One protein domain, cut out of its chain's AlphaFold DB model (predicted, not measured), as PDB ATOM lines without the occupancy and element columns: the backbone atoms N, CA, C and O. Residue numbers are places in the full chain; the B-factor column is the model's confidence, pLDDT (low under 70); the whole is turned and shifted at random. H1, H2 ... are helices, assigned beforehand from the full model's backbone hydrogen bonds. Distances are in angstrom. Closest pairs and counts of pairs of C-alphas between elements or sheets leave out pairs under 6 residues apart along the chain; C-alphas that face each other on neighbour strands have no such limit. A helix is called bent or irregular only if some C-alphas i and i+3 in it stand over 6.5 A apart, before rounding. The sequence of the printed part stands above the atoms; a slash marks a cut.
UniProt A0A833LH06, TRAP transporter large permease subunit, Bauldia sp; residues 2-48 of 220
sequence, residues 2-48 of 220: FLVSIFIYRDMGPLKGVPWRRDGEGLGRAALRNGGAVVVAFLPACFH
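What this domain is: This is residues 2 to 48 of the 220 residues of the protein "TRAP transporter large permease subunit" of Bauldia sp (UniProt A0A833LH06). One long helix, H2, makes the length of the domain, with a short helix, H1, beside it and a long loop running back along it to its first turn. The loop turns at the far end, where residues 23 to 28 stick out. The printed part has 47 residues with two named helices, H1 then H2, and no named strand, and its class is all helix. It is compact, with a radius of gyration of the C-alphas of 10.6 A, yet elongated, spanning 32 by 17 by 13 A.

Where its parts are: H2, residues 27 to 47, is 30.2 A long, from C-alpha 27 at (270.578, 168.502, 158.836) to C-alpha 47 at (283.791, 144.877, 145.551). It has a kink of 44 degrees near residue 41 and is irregular: C-alphas 40 and 43 are 7.0 A apart. H1, residues 2 to 9, begins at (274.640, 144.156, 153.769).

How they stand to each other: H1 and H2 are close but not clearly touching; their closest C-alphas, of Phe 7 and Val 38, are 6.5 A apart. They run opposite ways at a shallow tilt of 31 degrees. O i to N i+4 pairs are within hydrogen-bond range in 3 of 4 cases in H1 and 14 of 17 in H2.

The domain as a whole: The C-alphas farthest apart, of Gly 24 and Phe 47, are 32.9 A apart. The link from H1 to H2, residues 10 to 26, is long. The printed part has no cut, and no printed residue is under 70 in pLDDT.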
ATOM      1  N   PHE A   2     273.665 143.413 154.599       85.88
ATOM      2  CA  PHE A   2     274.640 144.156 153.769       85.88
ATOM      3  C   PHE A   2     274.425 145.682 153.683       85.88
ATOM      4  O   PHE A   2     275.309 146.450 154.057       85.88
ATOM      5  N   LEU A   3     273.237 146.134 153.256       86.56
ATOM      6  CA  LEU A   3     272.934 147.568 153.121       86.56
ATOM      7  C   LEU A   3     272.952 148.317 154.461       86.56
ATOM      8  O   LEU A   3     273.368 149.470 154.525       86.56
ATOM      9  N   VAL A   4     272.500 147.659 155.530       87.38
ATOM     10  CA  VAL A   4     272.436 148.241 156.875       87.38
ATOM     11  C   VAL A   4     273.851 148.423 157.418       87.38
ATOM     12  O   VAL A   4     274.209 149.518 157.836       87.38
ATOM     13  N   SER A   5     274.682 147.389 157.332       86.38
ATOM     14  CA  SER A   5     276.084 147.431 157.746       86.38
ATOM     15  C   SER A   5     276.856 148.540 157.013       86.38
ATOM     16  O   SER A   5     277.387 149.455 157.636       86.38
ATOM     17  N   ILE A   6     276.799 148.584 155.677       86.81
ATOM     18  CA  ILE A   6     277.609 149.539 154.898       86.81
ATOM     19  C   ILE A   6     277.085 150.980 154.965       86.81
ATOM     20  O   ILE A   6     277.879 151.914 155.089       86.81
ATOM     21  N   PHE A   7     275.771 151.197 154.859       88.62
ATOM     22  CA  PHE A   7     275.218 152.549 154.679       88.62
ATOM     23  C   PHE A   7     274.604 153.147 155.946       88.62
ATOM     24  O   PHE A   7     274.594 154.378 156.084       88.62
ATOM     25  N   ILE A   8     274.118 152.310 156.868       86.44
ATOM     26  CA  ILE A   8     273.486 152.759 158.116       86.44
ATOM     27  C   ILE A   8     274.518 152.781 159.243       86.44
ATOM     28  O   ILE A   8     274.842 153.865 159.726       86.44
ATOM     29  N   TYR A   9     275.071 151.624 159.616       87.38
ATOM     30  CA  TYR A   9     276.052 151.528 160.701       87.38
ATOM     31  C   TYR A   9     277.454 151.985 160.289       87.38
ATOM     32  O   TYR A   9     278.173 152.535 161.121       87.38
ATOM     33  N   ARG A  10     277.818 151.829 159.009       89.12
ATOM     34  CA  ARG A  10     279.150 152.150 158.464       89.12
ATOM     35  C   ARG A  10     280.271 151.441 159.232       89.12
ATOM     36  O   ARG A  10     281.329 152.016 159.493       89.12
ATOM     37  N   ASP A  11     280.017 150.193 159.604       86.00
ATOM     38  CA  ASP A  11     280.943 149.296 160.305       86.00
ATOM     39  C   ASP A  11     281.953 148.634 159.347       86.00
ATOM     40  O   ASP A  11     283.084 148.318 159.735       86.00
ATOM     41  N   MET A  12     281.579 148.497 158.072       86.12
ATOM     42  CA  MET A  12     282.388 147.919 157.001       86.12
ATOM     43  C   MET A  12     282.235 148.673 155.672       86.12
ATOM     44  O   MET A  12     281.251 149.382 155.444       86.12
ATOM     45  N   GLY A  13     283.193 148.491 154.762       89.00
ATOM     46  CA  GLY A  13     283.111 149.041 153.408       89.00
ATOM     47  C   GLY A  13     283.659 150.470 153.257       89.00
ATOM     48  O   GLY A  13     284.224 151.043 154.187       89.00
ATOM     49  N   PRO A  14     283.467 151.096 152.083       88.69
ATOM     50  CA  PRO A  14     284.110 152.367 151.714       88.69
ATOM     51  C   PRO A  14     283.661 153.585 152.541       88.69
ATOM     52  O   PRO A  14     284.298 154.632 152.486       88.69
ATOM     53  N   LEU A  15     282.560 153.476 153.292       88.75
ATOM     54  CA  LEU A  15     282.059 154.535 154.177       88.75
ATOM     55  C   LEU A  15     282.447 154.321 155.646       88.75
ATOM     56  O   LEU A  15     282.002 155.087 156.506       88.75
ATOM     57  N   LYS A  16     283.269 153.308 155.941       88.12
ATOM     58  CA  LYS A  16     283.696 152.985 157.299       88.12
ATOM     59  C   LYS A  16     284.377 154.178 157.966       88.12
ATOM     60  O   LYS A  16     285.286 154.787 157.407       88.12
ATOM     61  N   GLY A  17     283.910 154.532 159.162       83.12
ATOM     62  CA  GLY A  17     284.433 155.668 159.931       83.12
ATOM     63  C   GLY A  17     283.993 157.054 159.437       83.12
ATOM     64  O   GLY A  17     284.374 158.057 160.037       83.12
ATOM     65  N   VAL A  18     283.168 157.153 158.386       86.56
ATOM     66  CA  VAL A  18     282.612 158.440 157.943       86.56
ATOM     67  C   VAL A  18     281.415 158.802 158.832       86.56
ATOM     68  O   VAL A  18     280.387 158.122 158.760       86.56
ATOM     69  N   PRO A  19     281.461 159.896 159.615       85.56
ATOM     70  CA  PRO A  19     280.357 160.261 160.498       85.56
ATOM     71  C   PRO A  19     279.107 160.659 159.706       85.56
ATOM     72  O   PRO A  19     279.176 161.239 158.609       85.56
ATOM     73  N   TRP A  20     277.934 160.352 160.266       85.75
ATOM     74  CA  TRP A  20     276.643 160.685 159.654       85.75
ATOM     75  C   TRP A  20     276.416 162.200 159.599       85.75
ATOM     76  O   TRP A  20     275.906 162.714 158.606       85.75
ATOM     77  N   ARG A  21     276.888 162.932 160.609       87.06
ATOM     78  CA  ARG A  21     276.836 164.393 160.682       87.06
ATOM     79  C   ARG A  21     278.176 164.915 161.188       87.06
ATOM     80  O   ARG A  21     278.713 164.358 162.139       87.06
ATOM     81  N   ARG A  22     278.725 165.939 160.535       87.44
ATOM     82  CA  ARG A  22     279.931 166.634 161.012       87.44
ATOM     83  C   ARG A  22     279.550 167.758 161.976       87.44
ATOM     84  O   ARG A  22     278.441 168.294 161.885       87.44
ATOM     85  N   ASP A  23     280.465 168.131 162.864       80.75
ATOM     86  CA  ASP A  23     280.241 169.232 163.802       80.75
ATOM     87  C   ASP A  23     279.937 170.535 163.047       80.75
ATOM     88  O   ASP A  23     280.629 170.906 162.098       80.75
ATOM     89  N   GLY A  24     278.838 171.196 163.422       82.31
ATOM     90  CA  GLY A  24     278.350 172.417 162.768       82.31
ATOM     91  C   GLY A  24     277.585 172.216 161.448       82.31
ATOM     92  O   GLY A  24     277.133 173.194 160.855       82.31
ATOM     93  N   GLU A  25     277.388 170.982 160.967       85.38
ATOM     94  CA  GLU A  25     276.657 170.715 159.719       85.38
ATOM     95  C   GLU A  25     275.129 170.775 159.933       85.38
ATOM     96  O   GLU A  25     274.581 170.150 160.847       85.38
ATOM     97  N   GLY A  26     274.411 171.520 159.085       89.25
ATOM     98  CA  GLY A  26     272.942 171.541 159.070       89.25
ATOM     99  C   GLY A  26     272.346 170.219 158.566       89.25
ATOM    100  O   GLY A  26     272.919 169.575 157.686       89.25
ATOM    101  N   LEU A  27     271.178 169.824 159.089       85.00
ATOM    102  CA  LEU A  27     270.578 168.502 158.836       85.00
ATOM    103  C   LEU A  27     270.358 168.211 157.336       85.00
ATOM    104  O   LEU A  27     270.677 167.125 156.863       85.00
ATOM    105  N   GLY A  28     269.885 169.201 156.570       86.69
ATOM    106  CA  GLY A  28     269.664 169.057 155.125       86.69
ATOM    107  C   GLY A  28     270.955 168.883 154.318       86.69
ATOM    108  O   GLY A  28     270.992 168.113 153.360       86.69
ATOM    109  N   ARG A  29     272.047 169.534 154.740       86.81
ATOM    110  CA  ARG A  29     273.361 169.407 154.090       86.81
ATOM    111  C   ARG A  29     273.984 168.038 154.370       86.81
ATOM    112  O   ARG A  29     274.497 167.410 153.446       86.81
ATOM    113  N   ALA A  30     273.837 167.546 155.602       88.00
ATOM    114  CA  ALA A  30     274.234 166.191 155.969       88.00
ATOM    115  C   ALA A  30     273.453 165.134 155.167       88.00
ATOM    116  O   ALA A  30     274.054 164.193 154.650       88.00
ATOM    117  N   ALA A  31     272.138 165.312 154.996       87.06
ATOM    118  CA  ALA A  31     271.300 164.405 154.210       87.06
ATOM    119  C   ALA A  31     271.716 164.353 152.730       87.06
ATOM    120  O   ALA A  31     271.917 163.264 152.195       87.06
ATOM    121  N   LEU A  32     271.931 165.507 152.088       89.88
ATOM    122  CA  LEU A  32     272.410 165.581 150.700       89.88
ATOM    123  C   LEU A  32     273.790 164.933 150.529       89.88
ATOM    124  O   LEU A  32     273.995 164.145 149.604       89.88
ATOM    125  N   ARG A  33     274.725 165.214 151.445       90.38
ATOM    126  CA  ARG A  33     276.070 164.621 151.437       90.38
ATOM    127  C   ARG A  33     276.010 163.103 151.560       90.38
ATOM    128  O   ARG A  33     276.680 162.404 150.806       90.38
ATOM    129  N   ASN A  34     275.232 162.596 152.513       90.19
ATOM    130  CA  ASN A  34     275.096 161.160 152.727       90.19
ATOM    131  C   ASN A  34     274.387 160.486 151.552       90.19
ATOM    132  O   ASN A  34     274.831 159.422 151.138       90.19
ATOM    133  N   GLY A  35     273.365 161.117 150.967       87.94
ATOM    134  CA  GLY A  35     272.706 160.620 149.757       87.94
ATOM    135  C   GLY A  35     273.686 160.461 148.594       87.94
ATOM    136  O   GLY A  35     273.780 159.383 148.011       87.94
ATOM    137  N   GLY A  36     274.495 161.489 148.317       88.50
ATOM    138  CA  GLY A  36     275.547 161.411 147.297       88.50
ATOM    139  C   GLY A  36     276.612 160.357 147.615       88.50
ATOM    140  O   GLY A  36     277.002 159.583 146.744       88.50
ATOM    141  N   ALA A  37     277.042 160.273 148.877       87.12
ATOM    142  CA  ALA A  37     278.028 159.292 149.321       87.12
ATOM    143  C   ALA A  37     277.529 157.847 149.171       87.12
ATOM    144  O   ALA A  37     278.299 157.000 148.740       87.12
ATOM    145  N   VAL A  38     276.257 157.564 149.473       88.31
ATOM    146  CA  VAL A  38     275.651 156.232 149.299       88.31
ATOM    147  C   VAL A  38     275.649 155.826 147.827       88.31
ATOM    148  O   VAL A  38     276.070 154.717 147.512       88.31
ATOM    149  N   VAL A  39     275.241 156.725 146.924       88.81
ATOM    150  CA  VAL A  39     275.201 156.444 145.478       88.81
ATOM    151  C   VAL A  39     276.600 156.154 144.934       88.81
ATOM    152  O   VAL A  39     276.800 155.151 144.253       88.81
ATOM    153  N   VAL A  40     277.583 156.992 145.274       88.62
ATOM    154  CA  VAL A  40     278.970 156.822 144.813       88.62
ATOM    155  C   VAL A  40     279.610 155.572 145.415       88.62
ATOM    156  O   VAL A  40     280.322 154.844 144.726       88.62
ATOM    157  N   ALA A  41     279.348 155.299 146.692       88.94
ATOM    158  CA  ALA A  41     279.921 154.165 147.401       88.94
ATOM    159  C   ALA A  41     279.257 152.826 147.057       88.94
ATOM    160  O   ALA A  41     279.825 151.797 147.400       88.94
ATOM    161  N   PHE A  42     278.103 152.805 146.380       88.62
ATOM    162  CA  PHE A  42     277.342 151.577 146.144       88.62
ATOM    163  C   PHE A  42     278.107 150.523 145.339       88.62
ATOM    164  O   PHE A  42     278.264 149.391 145.793       88.62
ATOM    165  N   LEU A  43     278.632 150.891 144.168       87.88
ATOM    166  CA  LEU A  43     279.404 149.960 143.338       87.88
ATOM    167  C   LEU A  43     280.730 149.544 144.004       87.88
ATOM    168  O   LEU A  43     280.982 148.342 144.092       87.88
ATOM    169  N   PRO A  44     281.553 150.470 144.539       88.56
ATOM    170  CA  PRO A  44     282.755 150.105 145.286       88.56
ATOM    171  C   PRO A  44     282.473 149.224 146.507       88.56
ATOM    172  O   PRO A  44     283.259 148.330 146.799       88.56
ATOM    173  N   ALA A  45     281.349 149.429 147.201       88.31
ATOM    174  CA  ALA A  45     280.964 148.640 148.368       88.31
ATOM    175  C   ALA A  45     280.780 147.154 148.041       88.31
ATOM    176  O   ALA A  45     281.183 146.311 148.839       88.31
ATOM    177  N   CYS A  46     280.238 146.821 146.867       87.31
ATOM    178  CA  CYS A  46     280.078 145.431 146.429       87.31
ATOM    179  C   CYS A  46     281.418 144.711 146.217       87.31
ATOM    180  O   CYS A  46     281.501 143.499 146.406       87.31
ATOM    181  N   PHE A  47     282.472 145.442 145.847       89.19
ATOM    182  CA  PHE A  47     283.791 144.877 145.551       89.19
ATOM    183  C   PHE A  47     284.848 145.179 146.613       89.19
ATOM    184  O   PHE A  47     285.995 144.776 146.430       89.19
ATOM    185  N   HIS A  48     284.470 145.857 147.695       92.19
ATOM    186  CA  HIS A  48     285.356 146.212 148.794       92.19
ATOM    187  C   HIS A  48     285.910 144.966 149.496       92.19
ATOM    188  O   HIS A  48     285.221 143.948 149.593       92.19
TER     189      HIS A  48